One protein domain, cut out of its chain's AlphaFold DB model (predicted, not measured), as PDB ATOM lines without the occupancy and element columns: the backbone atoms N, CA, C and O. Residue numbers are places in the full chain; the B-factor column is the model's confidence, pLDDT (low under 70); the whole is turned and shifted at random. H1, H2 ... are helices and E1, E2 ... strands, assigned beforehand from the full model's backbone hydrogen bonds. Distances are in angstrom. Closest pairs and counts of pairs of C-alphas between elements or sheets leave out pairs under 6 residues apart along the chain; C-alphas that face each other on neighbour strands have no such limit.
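This is residues 9 to 106 and 170 to 211 of the 214 residues of the protein "RloB-like protein" of Lachnospiraceae bacterium (UniProt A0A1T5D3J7). A strongly twisted parallel sheet of four strands makes the core, with H2 and H3 over one face and H1 and H4 over the other. The long hairpin E5 and E6 packs at the E4 side of this sheet, with E6 beside H3 and E5 beside H4. You are reading 140 printed residues, with four named helices and six named strands in the order E1 H1 E2 H2 E3 H3 E4 E5 E6 H4; the parallel sheet runs E2 E1 E3 E4, and E5 and E6 form a separate antiparallel pair. The class is mixed, helices and strands, and the whole is compact, with a radius of gyration of the C-alphas of 14.2 A and spans of 42 by 31 by 29 A.

Start at E1, residues 9 to 13, go through H1, residues 16 to 28, and come to E2, residues 34 to 39. This is a strand-helix-strand unit, two parallel neighbour strands with a helix between, and its crossover is right-handed. Between E2 and E1 look for N 11 and O 36, 2.9 A apart, within hydrogen-bond range. H1 is on the sheet at a height over the sheet of 8.4 A, over E2 and E1, and its closest C-alphas to E2 are those of Tyr 19 and Asn 39, 5.8 A apart. Next come H2, residues 44 to 54, and E3, residues 60 to 68; E2, H2 and E3 are a split unit, with E1 between its two strands, again right-handed. E1 and E3 are parallel, with N 12 and O 64 at 2.8 A. H3, residues 76 to 91, and E4, residues 97 to 102, complete a third right-handed unit with E3; there N 100 and O 65 are 2.7 A apart. H2 and H3 lie on the same face, opposite to H1, at heights of 9.8 A and 9.6 A. They touch, H3 with residues 78 to 82 alone, at a shallow tilt of 30 degrees, the same way; the closest C-alphas are those of Lys 46 and Asn 78, 5.5 A apart. Past the cut, E5, residues 170 to 176, and E6, residues 181 to 188, form an antiparallel hairpin, with N 172 and O 185 at 2.8 A. The closest C-alphas of H3 and E6 are those of Asn 90 and Val 184, 6.0 A apart. H4, residues 201 to 210, is on the same face of the four-stranded sheet as H1, at a height of 10.7 A, and its closest C-alphas to E5 are those of Lys 209 and Val 175, 6.3 A apart. H1 and H4 are apart. Every O i to N i+4 pair is within hydrogen-bond range in H1, H3 and H4, and 6 of 7 are in H2.

Find C-alpha 9 at (-18.005, -13.185, 29.100), where E1 begins; it is 12.6 A long. H1 then measures 17.9 A, E2 16.3 A, H2 16.2 A and E3 23.3 A. Find C-alpha 76 at (-7.932, 2.077, 8.992); from there H3 runs 22.5 A to C-alpha 91. E4 measures 15.9 A, E5 19.4 A and E6 23.0 A. H4, 14.2 A long, ends at C-alpha 210, (-21.967, -23.132, 26.101).

The two C-alphas farthest apart are those of Phe 74 and Ser 178, at 43.0 A. Residues 107 to 169 are cut out, and C-alphas 106 and 170 are 17.8 A apart across the cut. The link from E6 to H4, residues 189 to 200, is long. The mean pLDDT of the printed part of this model is 92.9, and no printed residue is under 70.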
ATOM      1  N   LEU A   9     -18.246 -13.758  30.426       94.75
ATOM      2  CA  LEU A   9     -18.005 -13.185  29.100       94.75
ATOM      3  C   LEU A   9     -18.008 -11.662  29.237       94.75
ATOM      4  O   LEU A   9     -18.995 -11.075  29.687       94.75
ATOM      5  N   LYS A  10     -16.889 -11.024  28.897       95.94
ATOM      6  CA  LYS A  10     -16.803  -9.560  28.853       95.94
ATOM      7  C   LYS A  10     -17.162  -9.090  27.451       95.94
ATOM      8  O   LYS A  10     -16.671  -9.677  26.496       95.94
ATOM      9  N   ILE A  11     -17.991  -8.058  27.341       97.38
ATOM     10  CA  ILE A  11     -18.369  -7.448  26.061       97.38
ATOM     11  C   ILE A  11     -17.942  -5.985  26.111       97.38
ATOM     12  O   ILE A  11     -18.576  -5.182  26.786       97.38
ATOM     13  N   PHE A  12     -16.837  -5.658  25.456       97.44
ATOM     14  CA  PHE A  12     -16.352  -4.292  25.310       97.44
ATOM     15  C   PHE A  12     -17.118  -3.651  24.158       97.44
ATOM     16  O   PHE A  12     -17.103  -4.184  23.052       97.44
ATOM     17  N   CYS A  13     -17.824  -2.571  24.454       96.50
ATOM     18  CA  CYS A  13     -18.764  -1.881  23.579       96.50
ATOM     19  C   CYS A  13     -18.202  -0.500  23.262       96.50
ATOM     20  O   CYS A  13     -17.790   0.197  24.192       96.50
ATOM     21  N   GLU A  14     -18.183  -0.101  21.994       93.25
ATOM     22  CA  GLU A  14     -17.653   1.208  21.606       93.25
ATOM     23  C   GLU A  14     -18.409   2.365  22.272       93.25
ATOM     24  O   GLU A  14     -17.757   3.275  22.793       93.25
ATOM     25  N   GLY A  15     -19.744   2.305  22.338       93.25
ATOM     26  CA  GLY A  15     -20.558   3.355  22.938       93.25
ATOM     27  C   GLY A  15     -21.736   2.872  23.784       93.25
ATOM     28  O   GLY A  15     -21.858   1.707  24.181       93.25
ATOM     29  N   ASP A  16     -22.608   3.836  24.098       94.44
ATOM     30  CA  ASP A  16     -23.786   3.639  24.946       94.44
ATOM     31  C   ASP A  16     -24.827   2.721  24.296       94.44
ATOM     32  O   ASP A  16     -25.461   1.930  24.993       94.44
ATOM     33  N   THR A  17     -24.993   2.783  22.973       95.56
ATOM     34  CA  THR A  17     -26.028   2.022  22.263       95.56
ATOM     35  C   THR A  17     -25.801   0.514  22.391       95.56
ATOM     36  O   THR A  17     -26.698  -0.220  22.822       95.56
ATOM     37  N   GLU A  18     -24.593   0.034  22.080       97.00
ATOM     38  CA  GLU A  18     -24.238  -1.385  22.187       97.00
ATOM     39  C   GLU A  18     -24.247  -1.806  23.660       97.00
ATOM     40  O   GLU A  18     -24.762  -2.873  24.008       97.00
ATOM     41  N   TYR A  19     -23.742  -0.942  24.552       97.06
ATOM     42  CA  TYR A  19     -23.777  -1.184  25.991       97.06
ATOM     43  C   TYR A  19     -25.210  -1.410  26.494       97.06
ATOM     44  O   TYR A  19     -25.460  -2.387  27.210       97.06
ATOM     45  N   ASN A  20     -26.152  -0.551  26.102       97.31
ATOM     46  CA  ASN A  20     -27.564  -0.647  26.461       97.31
ATOM     47  C   ASN A  20     -28.193  -1.915  25.882       97.31
ATOM     48  O   ASN A  20     -28.891  -2.642  26.597       97.31
ATOM     49  N   TYR A  21     -27.875  -2.258  24.631       97.50
ATOM     50  CA  TYR A  21     -28.340  -3.494  24.005       97.50
ATOM     51  C   TYR A  21     -27.892  -4.739  24.769       97.50
ATOM     52  O   TYR A  21     -28.729  -5.551  25.172       97.50
ATOM     53  N   PHE A  22     -26.595  -4.887  25.046       96.75
ATOM     54  CA  PHE A  22     -26.091  -6.067  25.753       96.75
ATOM     55  C   PHE A  22     -26.473  -6.082  27.238       96.75
ATOM     56  O   PHE A  22     -26.656  -7.159  27.817       96.75
ATOM     57  N   SER A  23     -26.634  -4.914  27.863       95.12
ATOM     58  CA  SER A  23     -27.133  -4.799  29.236       95.12
ATOM     59  C   SER A  23     -28.590  -5.243  29.335       95.12
ATOM     60  O   SER A  23     -28.917  -6.057  30.201       95.12
ATOM     61  N   SER A  24     -29.441  -4.790  28.416       94.69
ATOM     62  CA  SER A  24     -30.843  -5.204  28.331       94.69
ATOM     63  C   SER A  24     -30.976  -6.690  27.969       94.69
ATOM     64  O   SER A  24     -31.696  -7.426  28.648       94.69
ATOM     65  N   PHE A  25     -30.189  -7.187  27.004       94.38
ATOM     66  CA  PHE A  25     -30.094  -8.614  26.662       94.38
ATOM     67  C   PHE A  25     -29.780  -9.478  27.887       94.38
ATOM     68  O   PHE A  25     -30.464 -10.469  28.152       94.38
ATOM     69  N   LYS A  26     -28.767  -9.080  28.664       92.31
ATOM     70  CA  LYS A  26     -28.368  -9.762  29.898       92.31
ATOM     71  C   LYS A  26     -29.479  -9.759  30.947       92.31
ATOM     72  O   LYS A  26     -29.628 -10.746  31.657       92.31
ATOM     73  N   GLN A  27     -30.199  -8.651  31.114       89.06
ATOM     74  CA  GLN A  27     -31.278  -8.561  32.103       89.06
ATOM     75  C   GLN A  27     -32.474  -9.432  31.710       89.06
ATOM     76  O   GLN A  27     -33.088 -10.065  32.569       89.06
ATOM     77  N   LYS A  28     -32.784  -9.489  30.409       88.75
ATOM     78  CA  LYS A  28     -33.916 -10.249  29.883       88.75
ATOM     79  C   LYS A  28     -33.677 -11.757  29.908       88.75
ATOM     80  O   LYS A  28     -34.594 -12.515  30.224       88.75
ATOM     81  N   ASN A  29     -32.456 -12.183  29.595       85.31
ATOM     82  CA  ASN A  29     -32.098 -13.592  29.498       85.31
ATOM     83  C   ASN A  29     -31.504 -14.100  30.814       85.31
ATOM     84  O   ASN A  29     -30.528 -13.561  31.336       85.31
ATOM     85  N   LYS A  30     -32.071 -15.179  31.362       80.75
ATOM     86  CA  LYS A  30     -31.596 -15.804  32.607       80.75
ATOM     87  C   LYS A  30     -30.377 -16.693  32.344       80.75
ATOM     88  O   LYS A  30     -30.441 -17.908  32.507       80.75
ATOM     89  N   LEU A  31     -29.270 -16.072  31.945       84.06
ATOM     90  CA  LEU A  31     -28.048 -16.776  31.567       84.06
ATOM     91  C   LEU A  31     -27.345 -17.403  32.783       84.06
ATOM     92  O   LEU A  31     -27.119 -16.774  33.832       84.06
ATOM     93  N   SER A  32     -26.947 -18.662  32.625       79.00
ATOM     94  CA  SER A  32     -26.203 -19.427  33.622       79.00
ATOM     95  C   SER A  32     -24.776 -18.890  33.791       79.00
ATOM     96  O   SER A  32     -24.258 -18.887  34.910       79.00
ATOM     97  N   LEU A  33     -24.197 -18.315  32.732       82.06
ATOM     98  CA  LEU A  33     -22.948 -17.554  32.707       82.06
ATOM     99  C   LEU A  33     -23.173 -16.042  32.944       82.06
ATOM    100  O   LEU A  33     -24.258 -15.502  32.750       82.06
ATOM    101  N   ALA A  34     -22.159 -15.348  33.473       87.00
ATOM    102  CA  ALA A  34     -22.209 -13.905  33.679       87.00
ATOM    103  C   ALA A  34     -21.763 -13.166  32.412       87.00
ATOM    104  O   ALA A  34     -20.650 -13.371  31.939       87.00
ATOM    105  N   ILE A  35     -22.591 -12.248  31.918       90.75
ATOM    106  CA  ILE A  35     -22.184 -11.264  30.910       90.75
ATOM    107  C   ILE A  35     -21.834  -9.946  31.607       90.75
ATOM    108  O   ILE A  35     -22.539  -9.497  32.523       90.75
ATOM    109  N   ARG A  36     -20.733  -9.322  31.190       93.31
ATOM    110  CA  ARG A  36     -20.308  -8.000  31.656       93.31
ATOM    111  C   ARG A  36     -20.055  -7.084  30.457       93.31
ATOM    112  O   ARG A  36     -18.947  -7.118  29.921       93.31
ATOM    113  N   PRO A  37     -21.052  -6.278  30.060       91.75
ATOM    114  CA  PRO A  37     -20.831  -5.166  29.149       91.75
ATOM    115  C   PRO A  37     -19.894  -4.142  29.802       91.75
ATOM    116  O   PRO A  37     -19.979  -3.897  31.011       91.75
ATOM    117  N   VAL A  38     -18.978  -3.589  29.019       91.81
ATOM    118  CA  VAL A  38     -18.038  -2.533  29.396       91.81
ATOM    119  C   VAL A  38     -18.122  -1.485  28.303       91.81
ATOM    120  O   VAL A  38     -17.847  -1.794  27.149       91.81
ATOM    121  N   ASN A  39     -18.552  -0.286  28.663       91.06
ATOM    122  CA  ASN A  39     -18.604   0.838  27.746       91.06
ATOM    123  C   ASN A  39     -17.218   1.482  27.671       91.06
ATOM    124  O   ASN A  39     -16.616   1.740  28.714       91.06
ATOM    125  N   MET A  40     -16.727   1.698  26.457       90.25
ATOM    126  CA  MET A  40     -15.419   2.303  26.191       90.25
ATOM    127  C   MET A  40     -15.515   3.822  25.990       90.25
ATOM    128  O   MET A  40     -14.507   4.486  25.780       90.25
ATOM    129  N   HIS A  41     -16.729   4.378  26.075       87.81
ATOM    130  CA  HIS A  41     -17.031   5.806  25.992       87.81
ATOM    131  C   HIS A  41     -16.521   6.472  24.700       87.81
ATOM    132  O   HIS A  41     -16.173   7.657  24.680       87.81
ATOM    133  N   GLY A  42     -16.506   5.715  23.600       83.44
ATOM    134  CA  GLY A  42     -16.048   6.158  22.290       83.44
ATOM    135  C   GLY A  42     -14.536   6.388  22.213       83.44
ATOM    136  O   GLY A  42     -13.723   5.672  22.788       83.44
ATOM    137  N   GLY A  43     -14.126   7.385  21.426       83.56
ATOM    138  CA  GLY A  43     -12.711   7.750  21.285       83.56
ATOM    139  C   GLY A  43     -11.923   6.966  20.227       83.56
ATOM    140  O   GLY A  43     -10.757   7.294  20.008       83.56
ATOM    141  N   GLY A  44     -12.544   6.017  19.525       90.75
ATOM    142  CA  GLY A  44     -11.984   5.344  18.345       90.75
ATOM    143  C   GLY A  44     -11.082   4.159  18.654       90.75
ATOM    144  O   GLY A  44     -10.733   3.896  19.809       90.75
ATOM    145  N   TYR A  45     -10.662   3.455  17.601       94.81
ATOM    146  CA  TYR A  45     -10.015   2.142  17.731       94.81
ATOM    147  C   TYR A  45      -8.722   2.179  18.558       94.81
ATOM    148  O   TYR A  45      -8.430   1.245  19.305       94.81
ATOM    149  N   LYS A  46      -7.967   3.283  18.490       93.56
ATOM    150  CA  LYS A  46      -6.727   3.465  19.262       93.56
ATOM    151  C   LYS A  46      -6.980   3.525  20.770       93.56
ATOM    152  O   LYS A  46      -6.270   2.878  21.544       93.56
ATOM    153  N   ASN A  47      -7.969   4.310  21.196       91.88
ATOM    154  CA  ASN A  47      -8.315   4.431  22.614       91.88
ATOM    155  C   ASN A  47      -8.942   3.135  23.125       91.88
ATOM    156  O   ASN A  47      -8.532   2.637  24.174       91.88
ATOM    157  N   PHE A  48      -9.806   2.523  22.313       93.75
ATOM    158  CA  PHE A  48     -10.371   1.207  22.587       93.75
ATOM    159  C   PHE A  48      -9.267   0.174  22.861       93.75
ATOM    160  O   PHE A  48      -9.275  -0.513  23.883       93.75
ATOM    161  N   LEU A  49      -8.268   0.085  21.976       95.31
ATOM    162  CA  LEU A  49      -7.155  -0.852  22.116       95.31
ATOM    163  C   LEU A  49      -6.306  -0.572  23.366       95.31
ATOM    164  O   LEU A  49      -5.870  -1.510  24.040       95.31
ATOM    165  N   LYS A  50      -6.074   0.703  23.699       93.56
ATOM    166  CA  LYS A  50      -5.333   1.099  24.907       93.56
ATOM    167  C   LYS A  50      -6.009   0.573  26.172       93.56
ATOM    168  O   LYS A  50      -5.331   0.009  27.027       93.56
ATOM    169  N   GLU A  51      -7.319   0.732  26.278       91.75
ATOM    170  CA  GLU A  51      -8.097   0.243  27.418       91.75
ATOM    171  C   GLU A  51      -8.211  -1.288  27.430       91.75
ATOM    172  O   GLU A  51      -8.058  -1.927  28.471       91.75
ATOM    173  N   LEU A  52      -8.373  -1.917  26.263       93.06
ATOM    174  CA  LEU A  52      -8.404  -3.377  26.153       93.06
ATOM    175  C   LEU A  52      -7.104  -4.024  26.666       93.06
ATOM    176  O   LEU A  52      -7.149  -5.073  27.318       93.06
ATOM    177  N   ARG A  53      -5.952  -3.386  26.409       92.75
ATOM    178  CA  ARG A  53      -4.623  -3.835  26.866       92.75
ATOM    179  C   ARG A  53      -4.458  -3.791  28.388       92.75
ATOM    180  O   ARG A  53      -3.641  -4.549  28.909       92.75
ATOM    181  N   THR A  54      -5.195  -2.937  29.098       90.00
ATOM    182  CA  THR A  54      -5.109  -2.820  30.565       90.00
ATOM    183  C   THR A  54      -6.125  -3.699  31.298       90.00
ATOM    184  O   THR A  54      -5.990  -3.914  32.505       90.00
ATOM    185  N   ASP A  55      -7.116  -4.264  30.597       90.38
ATOM    186  CA  ASP A  55      -8.147  -5.094  31.217       90.38
ATOM    187  C   ASP A  55      -7.619  -6.457  31.709       90.38
ATOM    188  O   ASP A  55      -7.105  -7.289  30.950       90.38
ATOM    189  N   ALA A  56      -7.858  -6.736  32.992       84.44
ATOM    190  CA  ALA A  56      -7.469  -7.984  33.637       84.44
ATOM    191  C   ALA A  56      -8.301  -9.196  33.175       84.44
ATOM    192  O   ALA A  56      -9.527  -9.146  33.058       84.44
ATOM    193  N   ASN A  57      -7.649 -10.352  33.046       83.12
ATOM    194  CA  ASN A  57      -8.261 -11.599  32.563       83.12
ATOM    195  C   ASN A  57      -8.966 -12.442  33.648       83.12
ATOM    196  O   ASN A  57      -9.390 -13.567  33.382       83.12
ATOM    197  N   ASN A  58      -9.109 -11.925  34.870       80.19
ATOM    198  CA  ASN A  58      -9.601 -12.693  36.017       80.19
ATOM    199  C   ASN A  58     -11.010 -13.259  35.774       80.19
ATOM    200  O   ASN A  58     -11.962 -12.508  35.560       80.19
ATOM    201  N   ASN A  59     -11.139 -14.591  35.839       83.31
ATOM    202  CA  ASN A  59     -12.385 -15.348  35.625       83.31
ATOM    203  C   ASN A  59     -13.073 -15.110  34.269       83.31
ATOM    204  O   ASN A  59     -14.239 -15.477  34.095       83.31
ATOM    205  N   CYS A  60     -12.352 -14.525  33.311       91.44
ATOM    206  CA  CYS A  60     -12.835 -14.277  31.964       91.44
ATOM    207  C   CYS A  60     -12.785 -15.576  31.151       91.44
ATOM    208  O   CYS A  60     -11.796 -16.304  31.210       91.44
ATOM    209  N   LEU A  61     -13.857 -15.880  30.425       93.56
ATOM    210  CA  LEU A  61     -13.937 -17.013  29.503       93.56
ATOM    211  C   LEU A  61     -13.637 -16.577  28.062       93.56
ATOM    212  O   LEU A  61     -12.956 -17.296  27.341       93.56
ATOM    213  N   ALA A  62     -14.112 -15.395  27.670       95.94
ATOM    214  CA  ALA A  62     -13.755 -14.715  26.430       95.94
ATOM    215  C   ALA A  62     -14.031 -13.212  26.560       95.94
ATOM    216  O   ALA A  62     -14.883 -12.790  27.355       95.94
ATOM    217  N   LYS A  63     -13.325 -12.424  25.751       97.19
ATOM    218  CA  LYS A  63     -13.597 -11.006  25.526       97.19
ATOM    219  C   LYS A  63     -14.225 -10.850  24.145       97.19
ATOM    220  O   LYS A  63     -13.603 -11.210  23.152       97.19
ATOM    221  N   PHE A  64     -15.435 -10.322  24.093       98.12
ATOM    222  CA  PHE A  64     -16.048  -9.822  22.872       98.12
ATOM    223  C   PHE A  64     -15.710  -8.347  22.741       98.12
ATOM    224  O   PHE A  64     -15.862  -7.604  23.707       98.12
ATOM    225  N   ILE A  65     -15.222  -7.949  21.578       97.69
ATOM    226  CA  ILE A  65     -14.871  -6.569  21.256       97.69
ATOM    227  C   ILE A  65     -15.825  -6.135  20.156       97.69
ATOM    228  O   ILE A  65     -15.735  -6.678  19.064       97.69
ATOM    229  N   VAL A  66     -16.759  -5.243  20.462       97.88
ATOM    230  CA  VAL A  66     -17.796  -4.771  19.540       97.88
ATOM    231  C   VAL A  66     -17.486  -3.324  19.194       97.88
ATOM    232  O   VAL A  66     -17.451  -2.475  20.087       97.88
ATOM    233  N   VAL A  67     -17.214  -3.082  17.915       96.75
ATOM    234  CA  VAL A  67     -16.862  -1.763  17.378       96.75
ATOM    235  C   VAL A  67     -17.691  -1.451  16.141       96.75
ATOM    236  O   VAL A  67     -18.039  -2.364  15.382       96.75
ATOM    237  N   ASP A  68     -17.947  -0.168  15.923       95.56
ATOM    238  CA  ASP A  68     -18.566   0.329  14.704       95.56
ATOM    239  C   ASP A  68     -17.544   0.326  13.555       95.56
ATOM    240  O   ASP A  68     -16.328   0.443  13.741       95.56
ATOM    241  N   GLY A  69     -18.031   0.144  12.331       94.81
ATOM    242  CA  GLY A  69     -17.230   0.171  11.105       94.81
ATOM    243  C   GLY A  69     -17.147   1.547  10.438       94.81
ATOM    244  O   GLY A  69     -16.346   1.735   9.522       94.81
ATOM    245  N   ASP A  70     -17.941   2.522  10.874       92.25
ATOM    246  CA  ASP A  70     -18.090   3.841  10.249       92.25
ATOM    247  C   ASP A  70     -16.782   4.656  10.213       92.25
ATOM    248  O   ASP A  70     -16.522   5.396   9.257       92.25
ATOM    249  N   ARG A  71     -15.910   4.461  11.207       90.00
ATOM    250  CA  ARG A  71     -14.585   5.089  11.304       90.00
ATOM    251  C   ARG A  71     -13.504   4.373  10.509       90.00
ATOM    252  O   ARG A  71     -12.426   4.942  10.328       90.00
ATOM    253  N   ALA A  72     -13.754   3.167   9.999       88.88
ATOM    254  CA  ALA A  72     -12.732   2.333   9.369       88.88
ATOM    255  C   ALA A  72     -12.040   3.008   8.177       88.88
ATOM    256  O   ALA A  72     -10.847   2.804   7.966       88.88
ATOM    257  N   ASN A  73     -12.755   3.857   7.435       84.38
ATOM    258  CA  ASN A  73     -12.190   4.587   6.296       84.38
ATOM    259  C   ASN A  73     -11.201   5.688   6.713       84.38
ATOM    260  O   ASN A  73     -10.295   6.013   5.949       84.38
ATOM    261  N   PHE A  74     -11.348   6.246   7.918       88.12
ATOM    262  CA  PHE A  74     -10.513   7.340   8.429       88.12
ATOM    263  C   PHE A  74      -9.451   6.854   9.424       88.12
ATOM    264  O   PHE A  74      -8.402   7.475   9.563       88.12
ATOM    265  N   GLU A  75      -9.702   5.732  10.102       92.31
ATOM    266  CA  GLU A  75      -8.839   5.146  11.133       92.31
ATOM    267  C   GLU A  75      -8.405   3.715  10.786       92.31
ATOM    268  O   GLU A  75      -8.225   2.879  11.673       92.31
ATOM    269  N   SER A  76      -8.233   3.423   9.494       90.81
ATOM    270  CA  SER A  76      -7.932   2.077   8.992       90.81
ATOM    271  C   SER A  76      -6.708   1.445   9.662       90.81
ATOM    272  O   SER A  76      -6.766   0.288  10.067       90.81
ATOM    273  N   GLU A  77      -5.628   2.204   9.860       93.69
ATOM    274  CA  GLU A  77      -4.423   1.736  10.558       93.69
ATOM    275  C   GLU A  77      -4.724   1.296  11.996       93.69
ATOM    276  O   GLU A  77      -4.332   0.203  12.404       93.69
ATOM    277  N   ASN A  78      -5.494   2.096  12.743       96.31
ATOM    278  CA  ASN A  78      -5.870   1.767  14.119       96.31
ATOM    279  C   ASN A  78      -6.826   0.562  14.171       96.31
ATOM    280  O   ASN A  78      -6.732  -0.260  15.085       96.31
ATOM    281  N   LEU A  79      -7.726   0.425  13.187       95.25
ATOM    282  CA  LEU A  79      -8.584  -0.755  13.061       95.25
ATOM    283  C   LEU A  79      -7.747  -2.013  12.803       95.25
ATOM    284  O   LEU A  79      -7.973  -3.045  13.433       95.25
ATOM    285  N   TYR A  80      -6.760  -1.939  11.906       94.00
ATOM    286  CA  TYR A  80      -5.875  -3.069  11.629       94.00
ATOM    287  C   TYR A  80      -5.005  -3.433  12.833       94.00
ATOM    288  O   TYR A  80      -4.845  -4.624  13.094       94.00
ATOM    289  N   GLU A  81      -4.526  -2.455  13.608       96.88
ATOM    290  CA  GLU A  81      -3.809  -2.722  14.863       96.88
ATOM    291  C   GLU A  81      -4.708  -3.458  15.875       96.88
ATOM    292  O   GLU A  81      -4.280  -4.428  16.508       96.88
ATOM    293  N   LEU A  82      -5.979  -3.053  15.998       96.81
ATOM    294  CA  LEU A  82      -6.956  -3.730  16.857       96.81
ATOM    295  C   LEU A  82      -7.229  -5.169  16.391       96.81
ATOM    296  O   LEU A  82      -7.249  -6.096  17.209       96.81
ATOM    297  N   ILE A  83      -7.407  -5.373  15.082       95.88
ATOM    298  CA  ILE A  83      -7.602  -6.701  14.485       95.88
ATOM    299  C   ILE A  83      -6.380  -7.591  14.750       95.88
ATOM    300  O   ILE A  83      -6.529  -8.719  15.229       95.88
ATOM    301  N   GLU A  84      -5.174  -7.097  14.464       95.81
ATOM    302  CA  GLU A  84      -3.928  -7.840  14.665       95.81
ATOM    303  C   GLU A  84      -3.738  -8.212  16.135       95.81
ATOM    304  O   GLU A  84      -3.438  -9.368  16.445       95.81
ATOM    305  N   TYR A  85      -4.000  -7.274  17.048       96.19
ATOM    306  CA  TYR A  85      -3.963  -7.543  18.479       96.19
ATOM    307  C   TYR A  85      -4.866  -8.724  18.853       96.19
ATOM    308  O   TYR A  85      -4.405  -9.656  19.516       96.19
ATOM    309  N   CYS A  86      -6.120  -8.742  18.387       96.44
ATOM    310  CA  CYS A  86      -7.052  -9.840  18.663       96.44
ATOM    311  C   CYS A  86      -6.544 -11.178  18.103       96.44
ATOM    312  O   CYS A  86      -6.567 -12.193  18.804       96.44
ATOM    313  N   VAL A  87      -6.018 -11.185  16.873       95.19
ATOM    314  CA  VAL A  87      -5.435 -12.382  16.240       95.19
ATOM    315  C   VAL A  87      -4.248 -12.916  17.046       95.19
ATOM    316  O   VAL A  87      -4.162 -14.122  17.291       95.19
ATOM    317  N   VAL A  88      -3.346 -12.040  17.490       94.81
ATOM    318  CA  VAL A  88      -2.186 -12.418  18.310       94.81
ATOM    319  C   VAL A  88      -2.634 -12.977  19.662       94.81
ATOM    320  O   VAL A  88      -2.129 -14.020  20.087       94.81
ATOM    321  N   GLN A  89      -3.616 -12.351  20.320       94.56
ATOM    322  CA  GLN A  89      -4.168 -12.877  21.574       94.56
ATOM    323  C   GLN A  89      -4.775 -14.272  21.379       94.56
ATOM    324  O   GLN A  89      -4.505 -15.166  22.186       94.56
ATOM    325  N   ASN A  90      -5.508 -14.496  20.287       95.12
ATOM    326  CA  ASN A  90      -6.116 -15.793  19.981       95.12
ATOM    327  C   ASN A  90      -5.076 -16.890  19.714       95.12
ATOM    328  O   ASN A  90      -5.216 -18.004  20.220       95.12
ATOM    329  N   LYS A  91      -3.981 -16.569  19.011       92.94
ATOM    330  CA  LYS A  91      -2.859 -17.501  18.788       92.94
ATOM    331  C   LYS A  91      -2.120 -17.875  20.075       92.94
ATOM    332  O   LYS A  91      -1.574 -18.968  20.161       92.94
ATOM    333  N   SER A  92      -2.109 -16.997  21.082       88.75
ATOM    334  CA  SER A  92      -1.418 -17.256  22.356       88.75
ATOM    335  C   SER A  92      -2.064 -18.358  23.213       88.75
ATOM    336  O   SER A  92      -1.470 -18.782  24.204       88.75
ATOM    337  N   GLY A  93      -3.284 -18.801  22.876       73.75
ATOM    338  CA  GLY A  93      -4.011 -19.842  23.613       73.75
ATOM    339  C   GLY A  93      -4.541 -19.411  24.988       73.75
ATOM    340  O   GLY A  93      -4.948 -20.263  25.778       73.75
ATOM    341  N   ARG A  94      -4.514 -18.104  25.294       82.94
ATOM    342  CA  ARG A  94      -5.029 -17.515  26.544       82.94
ATOM    343  C   ARG A  94      -6.540 -17.249  26.449       82.94
ATOM    344  O   ARG A  94      -7.295 -18.082  25.965       82.94
ATOM    345  N   ILE A  95      -6.996 -16.096  26.948       92.81
ATOM    346  CA  ILE A  95      -8.390 -15.665  26.840       92.81
ATOM    347  C   ILE A  95      -8.662 -15.235  25.395       92.81
ATOM    348  O   ILE A  95      -7.998 -14.309  24.917       92.81
ATOM    349  N   PRO A  96      -9.628 -15.856  24.703       95.75
ATOM    350  CA  PRO A  96      -9.950 -15.490  23.337       95.75
ATOM    351  C   PRO A  96     -10.549 -14.085  23.262       95.75
ATOM    352  O   PRO A  96     -11.364 -13.688  24.098       95.75
ATOM    353  N   HIS A  97     -10.118 -13.358  22.240       97.06
ATOM    354  CA  HIS A  97     -10.569 -12.034  21.841       97.06
ATOM    355  C   HIS A  97     -11.368 -12.184  20.544       97.06
ATOM    356  O   HIS A  97     -10.810 -12.404  19.469       97.06
ATOM    357  N   ILE A  98     -12.688 -12.120  20.658       98.12
ATOM    358  CA  ILE A  98     -13.623 -12.265  19.545       98.12
ATOM    359  C   ILE A  98     -14.029 -10.859  19.118       98.12
ATOM    360  O   ILE A  98     -14.839 -10.213  19.781       98.12
ATOM    361  N   LEU A  99     -13.425 -10.376  18.037       97.81
ATOM    362  CA  LEU A  99     -13.760  -9.082  17.456       97.81
ATOM    363  C   LEU A  99     -15.039  -9.200  16.617       97.81
ATOM    364  O   LEU A  99     -15.165 -10.100  15.781       97.81
ATOM    365  N   ILE A 100     -15.966  -8.283  16.860       98.12
ATOM    366  CA  ILE A 100     -17.220  -8.052  16.153       98.12
ATOM    367  C   ILE A 100     -17.144  -6.642  15.574       98.12
ATOM    368  O   ILE A 100     -16.870  -5.691  16.303       98.12
ATOM    369  N   ILE A 101     -17.359  -6.532  14.266       97.25
ATOM    370  CA  ILE A 101     -17.410  -5.248  13.567       97.25
ATOM    371  C   ILE A 101     -18.822  -5.075  13.029       97.25
ATOM    372  O   ILE A 101     -19.236  -5.815  12.129       97.25
ATOM    373  N   ASP A 102     -19.538  -4.100  13.572       97.50
ATOM    374  CA  ASP A 102     -20.861  -3.703  13.118       97.50
ATOM    375  C   ASP A 102     -20.687  -2.617  12.056       97.50
ATOM    376  O   ASP A 102     -20.402  -1.469  12.358       97.50
ATOM    377  N   ASN A 103     -20.774  -2.995  10.777       95.88
ATOM    378  CA  ASN A 103     -20.497  -2.102   9.656       95.88
ATOM    379  C   ASN A 103     -21.799  -1.711   8.927       95.88
ATOM    380  O   ASN A 103     -22.466  -2.595   8.364       95.88
ATOM    381  N   PRO A 104     -22.167  -0.418   8.850       94.94
ATOM    382  CA  PRO A 104     -21.413   0.744   9.337       94.94
ATOM    383  C   PRO A 104     -21.460   0.946  10.854       94.94
ATOM    384  O   PRO A 104     -20.472   1.390  11.415       94.94
ATOM    385  N   ASP A 105     -22.584   0.645  11.494       96.31
ATOM    386  CA  ASP A 105     -22.823   0.937  12.905       96.31
ATOM    387  C   ASP A 105     -23.843  -0.047  13.501       96.31
ATOM    388  O   ASP A 105     -24.494  -0.828  12.781       96.31
ATOM    389  N   PHE A 106     -24.017  -0.012  14.822       97.31
ATOM    390  CA  PHE A 106     -25.028  -0.822  15.494       97.31
ATOM    391  C   PHE A 106     -26.470  -0.475  15.082       97.31
ATOM    392  O   PHE A 106     -27.333  -1.357  15.056       97.31
ATOM    393  N   ILE A 170     -14.261 -13.012   9.936       95.69
ATOM    394  CA  ILE A 170     -14.875 -14.334  10.024       95.69
ATOM    395  C   ILE A 170     -14.143 -15.083  11.132       95.69
ATOM    396  O   ILE A 170     -12.967 -15.415  10.979       95.69
ATOM    397  N   ASN A 171     -14.834 -15.351  12.238       96.44
ATOM    398  CA  ASN A 171     -14.288 -16.118  13.350       96.44
ATOM    399  C   ASN A 171     -14.742 -17.581  13.262       96.44
ATOM    400  O   ASN A 171     -15.928 -17.901  13.324       96.44
ATOM    401  N   HIS A 172     -13.789 -18.500  13.171       96.12
ATOM    402  CA  HIS A 172     -14.021 -19.925  13.356       96.12
ATOM    403  C   HIS A 172     -13.904 -20.249  14.846       96.12
ATOM    404  O   HIS A 172     -12.807 -20.287  15.403       96.12
ATOM    405  N   ILE A 173     -15.052 -20.443  15.501       96.81
ATOM    406  CA  ILE A 173     -15.130 -20.597  16.957       96.81
ATOM    407  C   ILE A 173     -15.440 -22.043  17.347       96.81
ATOM    408  O   ILE A 173     -16.520 -22.573  17.048       96.81
ATOM    409  N   THR A 174     -14.525 -22.642  18.105       96.31
ATOM    410  CA  THR A 174     -14.681 -23.963  18.723       96.31
ATOM    411  C   THR A 174     -14.863 -23.814  20.228       96.31
ATOM    412  O   THR A 174     -14.053 -23.175  20.896       96.31
ATOM    413  N   VAL A 175     -15.905 -24.433  20.783       95.69
ATOM    414  CA  VAL A 175     -16.202 -24.406  22.223       95.69
ATOM    415  C   VAL A 175     -16.107 -25.820  22.781       95.69
ATOM    416  O   VAL A 175     -16.846 -26.709  22.365       95.69
ATOM    417  N   LYS A 176     -15.221 -26.027  23.758       92.94
ATOM    418  CA  LYS A 176     -15.126 -27.267  24.535       92.94
ATOM    419  C   LYS A 176     -15.774 -27.034  25.896       92.94
ATOM    420  O   LYS A 176     -15.108 -26.652  26.859       92.94
ATOM    421  N   LYS A 177     -17.093 -27.240  25.961       87.31
ATOM    422  CA  LYS A 177     -17.929 -26.916  27.129       87.31
ATOM    423  C   LYS A 177     -17.424 -27.549  28.431       87.31
ATOM    424  O   LYS A 177     -17.323 -26.850  29.432       87.31
ATOM    425  N   SER A 178     -17.050 -28.830  28.412       87.31
ATOM    426  CA  SER A 178     -16.538 -29.550  29.592       87.31
ATOM    427  C   SER A 178     -15.241 -28.964  30.160       87.31
ATOM    428  O   SER A 178     -14.968 -29.122  31.345       87.31
ATOM    429  N   LEU A 179     -14.458 -28.273  29.327       87.12
ATOM    430  CA  LEU A 179     -13.179 -27.668  29.702       87.12
ATOM    431  C   LEU A 179     -13.281 -26.159  29.936       87.12
ATOM    432  O   LEU A 179     -12.275 -25.534  30.259       87.12
ATOM    433  N   PHE A 180     -14.461 -25.557  29.731       84.69
ATOM    434  CA  PHE A 180     -14.627 -24.102  29.666       84.69
ATOM    435  C   PHE A 180     -13.551 -23.443  28.787       84.69
ATOM    436  O   PHE A 180     -12.945 -22.442  29.165       84.69
ATOM    437  N   GLN A 181     -13.288 -24.038  27.622       90.88
ATOM    438  CA  GLN A 181     -12.292 -23.554  26.672       90.88
ATOM    439  C   GLN A 181     -12.986 -23.096  25.391       90.88
ATOM    440  O   GLN A 181     -13.828 -23.807  24.840       90.88
ATOM    441  N   ILE A 182     -12.597 -21.919  24.908       95.38
ATOM    442  CA  ILE A 182     -13.023 -21.368  23.624       95.38
ATOM    443  C   ILE A 182     -11.759 -21.127  22.797       95.38
ATOM    444  O   ILE A 182     -10.788 -20.561  23.295       95.38
ATOM    445  N   ILE A 183     -11.765 -21.597  21.554       95.81
ATOM    446  CA  ILE A 183     -10.668 -21.454  20.595       95.81
ATOM    447  C   ILE A 183     -11.218 -20.687  19.398       95.81
ATOM    448  O   ILE A 183     -12.319 -20.988  18.929       95.81
ATOM    449  N   VAL A 184     -10.462 -19.695  18.934       97.31
ATOM    450  CA  VAL A 184     -10.887 -18.773  17.881       97.31
ATOM    451  C   VAL A 184      -9.786 -18.661  16.842       97.31
ATOM    452  O   VAL A 184      -8.649 -18.333  17.171       97.31
ATOM    453  N   GLU A 185     -10.143 -18.891  15.585       95.62
ATOM    454  CA  GLU A 185      -9.297 -18.592  14.433       95.62
ATOM    455  C   GLU A 185     -10.001 -17.557  13.562       95.62
ATOM    456  O   GLU A 185     -11.120 -17.784  13.103       95.62
ATOM    457  N   SER A 186      -9.362 -16.415  13.329       94.81
ATOM    458  CA  SER A 186      -9.973 -15.300  12.603       94.81
ATOM    459  C   SER A 186      -9.393 -15.168  11.199       94.81
ATOM    460  O   SER A 186      -8.177 -15.222  11.008       94.81
ATOM    461  N   ARG A 187     -10.266 -14.946  10.214       93.62
ATOM    462  CA  ARG A 187      -9.914 -14.530   8.849       93.62
ATOM    463  C   ARG A 187     -10.470 -13.138   8.589       93.62
ATOM    464  O   ARG A 187     -11.556 -12.814   9.057       93.62
ATOM    465  N   ILE A 188      -9.729 -12.332   7.838       92.69
ATOM    466  CA  ILE A 188     -10.067 -10.933   7.562       92.69
ATOM    467  C   ILE A 188     -10.349 -10.795   6.070       92.69
ATOM    468  O   ILE A 188      -9.548 -11.242   5.250       92.69
ATOM    469  N   ASN A 189     -11.463 -10.159   5.728       92.94
ATOM    470  CA  ASN A 189     -11.811  -9.766   4.372       92.94
ATOM    471  C   ASN A 189     -11.915  -8.237   4.307       92.94
ATOM    472  O   ASN A 189     -12.947  -7.655   4.639       92.94
ATOM    473  N   LYS A 190     -10.818  -7.589   3.911       88.62
ATOM    474  CA  LYS A 190     -10.704  -6.122   3.903       88.62
ATOM    475  C   LYS A 190     -11.672  -5.468   2.914       88.62
ATOM    476  O   LYS A 190     -12.237  -4.426   3.225       88.62
ATOM    477  N   ASP A 191     -11.952  -6.134   1.796       90.88
ATOM    478  CA  ASP A 191     -12.861  -5.651   0.746       90.88
ATOM    479  C   ASP A 191     -14.320  -5.543   1.226       90.88
ATOM    480  O   ASP A 191     -15.185  -4.986   0.549       90.88
ATOM    481  N   ASN A 192     -14.628  -6.103   2.398       94.50
ATOM    482  CA  ASN A 192     -15.943  -6.004   3.011       94.50
ATOM    483  C   ASN A 192     -16.127  -4.747   3.876       94.50
ATOM    484  O   ASN A 192     -17.247  -4.513   4.322       94.50
ATOM    485  N   LEU A 193     -15.098  -3.911   4.072       90.56
ATOM    486  CA  LEU A 193     -15.242  -2.625   4.775       90.56
ATOM    487  C   LEU A 193     -16.212  -1.665   4.071       90.56
ATOM    488  O   LEU A 193     -16.896  -0.886   4.723       90.56
ATOM    489  N   GLU A 194     -16.363  -1.775   2.753       90.75
ATOM    490  CA  GLU A 194     -17.339  -0.982   1.991       90.75
ATOM    491  C   GLU A 194     -18.760  -1.577   2.023       90.75
ATOM    492  O   GLU A 194     -19.713  -0.997   1.496       90.75
ATOM    493  N   LYS A 195     -18.938  -2.765   2.620       94.25
ATOM    494  CA  LYS A 195     -20.204  -3.506   2.614       94.25
ATOM    495  C   LYS A 195     -20.849  -3.485   3.988       94.25
ATOM    496  O   LYS A 195     -20.218  -3.791   4.992       94.25
ATOM    497  N   ARG A 196     -22.164  -3.259   4.019       95.12
ATOM    498  CA  ARG A 196     -22.941  -3.419   5.254       95.12
ATOM    499  C   ARG A 196     -22.921  -4.879   5.710       95.12
ATOM    500  O   ARG A 196     -23.329  -5.766   4.949       95.12
ATOM    501  N   GLY A 197     -22.489  -5.121   6.938       96.00
ATOM    502  CA  GLY A 197     -22.264  -6.457   7.473       96.00
ATOM    503  C   GLY A 197     -21.962  -6.421   8.964       96.00
ATOM    504  O   GLY A 197     -21.526  -5.410   9.493       96.00
ATOM    505  N   THR A 198     -22.215  -7.533   9.640       97.94
ATOM    506  CA  THR A 198     -21.869  -7.730  11.049       97.94
ATOM    507  C   THR A 198     -21.636  -9.212  11.297       97.94
ATOM    508  O   THR A 198     -22.294 -10.055  10.682       97.94
ATOM    509  N   ASN A 199     -20.707  -9.530  12.192       97.88
ATOM    510  CA  ASN A 199     -20.505 -10.874  12.727       97.88
ATOM    511  C   ASN A 199     -20.985 -10.996  14.186       97.88
ATOM    512  O   ASN A 199     -20.528 -11.870  14.920       97.88
ATOM    513  N   ILE A 200     -21.938 -10.159  14.617       97.69
ATOM    514  CA  ILE A 200     -22.519 -10.190  15.971       97.69
ATOM    515  C   ILE A 200     -23.118 -11.560  16.340       97.69
ATOM    516  O   ILE A 200     -23.204 -11.898  17.521       97.69
ATOM    517  N   ASN A 201     -23.471 -12.395  15.348       96.69
ATOM    518  CA  ASN A 201     -23.890 -13.785  15.568       96.69
ATOM    519  C   ASN A 201     -22.858 -14.599  16.365       96.69
ATOM    520  O   ASN A 201     -23.253 -15.520  17.073       96.69
ATOM    521  N   ASP A 202     -21.569 -14.253  16.295       97.62
ATOM    522  CA  ASP A 202     -20.487 -14.972  16.972       97.62
ATOM    523  C   ASP A 202     -20.686 -15.026  18.495       97.62
ATOM    524  O   ASP A 202     -20.401 -16.050  19.122       97.62
ATOM    525  N   LEU A 203     -21.227 -13.957  19.097       96.38
ATOM    526  CA  LEU A 203     -21.578 -13.932  20.521       96.38
ATOM    527  C   LEU A 203     -22.595 -15.015  20.857       96.38
ATOM    528  O   LEU A 203     -22.434 -15.774  21.813       96.38
ATOM    529  N   PHE A 204     -23.650 -15.087  20.066       94.00
ATOM    530  CA  PHE A 204     -24.748 -15.989  20.343       94.00
ATOM    531  C   PHE A 204     -24.406 -17.436  20.001       94.00
ATOM    532  O   PHE A 204     -24.756 -18.334  20.763       94.00
ATOM    533  N   ASP A 205     -23.643 -17.658  18.930       95.00
ATOM    534  CA  ASP A 205     -23.089 -18.970  18.597       95.00
ATOM    535  C   ASP A 205     -22.260 -19.514  19.775       95.00
ATOM    536  O   ASP A 205     -22.344 -20.699  20.108       95.00
ATOM    537  N   VAL A 206     -21.490 -18.654  20.455       95.94
ATOM    538  CA  VAL A 206     -20.763 -19.016  21.683       95.94
ATOM    539  C   VAL A 206     -21.710 -19.337  22.835       95.94
ATOM    540  O   VAL A 206     -21.531 -20.371  23.479       95.94
ATOM    541  N   LEU A 207     -22.715 -18.496  23.098       93.62
ATOM    542  CA  LEU A 207     -23.683 -18.714  24.179       93.62
ATOM    543  C   LEU A 207     -24.423 -20.052  24.011       93.62
ATOM    544  O   LEU A 207     -24.429 -20.870  24.934       93.62
ATOM    545  N   VAL A 208     -24.936 -20.334  22.812       93.06
ATOM    546  CA  VAL A 208     -25.618 -21.599  22.489       93.06
ATOM    547  C   VAL A 208     -24.676 -22.792  22.653       93.06
ATOM    548  O   VAL A 208     -25.041 -23.787  23.280       93.06
ATOM    549  N   LYS A 209     -23.429 -22.706  22.169       94.38
ATOM    550  CA  LYS A 209     -22.434 -23.784  22.329       94.38
ATOM    551  C   LYS A 209     -22.017 -24.014  23.790       94.38
ATOM    552  O   LYS A 209     -21.620 -25.123  24.149       94.38
ATOM    553  N   LEU A 210     -22.123 -22.999  24.646       92.00
ATOM    554  CA  LEU A 210     -21.967 -23.132  26.101       92.00
ATOM    555  C   LEU A 210     -23.231 -23.704  26.777       92.00
ATOM    556  O   LEU A 210     -23.177 -24.149  27.926       92.00
ATOM    557  N   GLY A 211     -24.335 -23.825  26.039       89.31
ATOM    558  CA  GLY A 211     -25.622 -24.359  26.484       89.31
ATOM    559  C   GLY A 211     -26.501 -23.339  27.192       89.31
ATOM    560  O   GLY A 211     -27.325 -23.734  28.011       89.31
TER     561      GLY A 211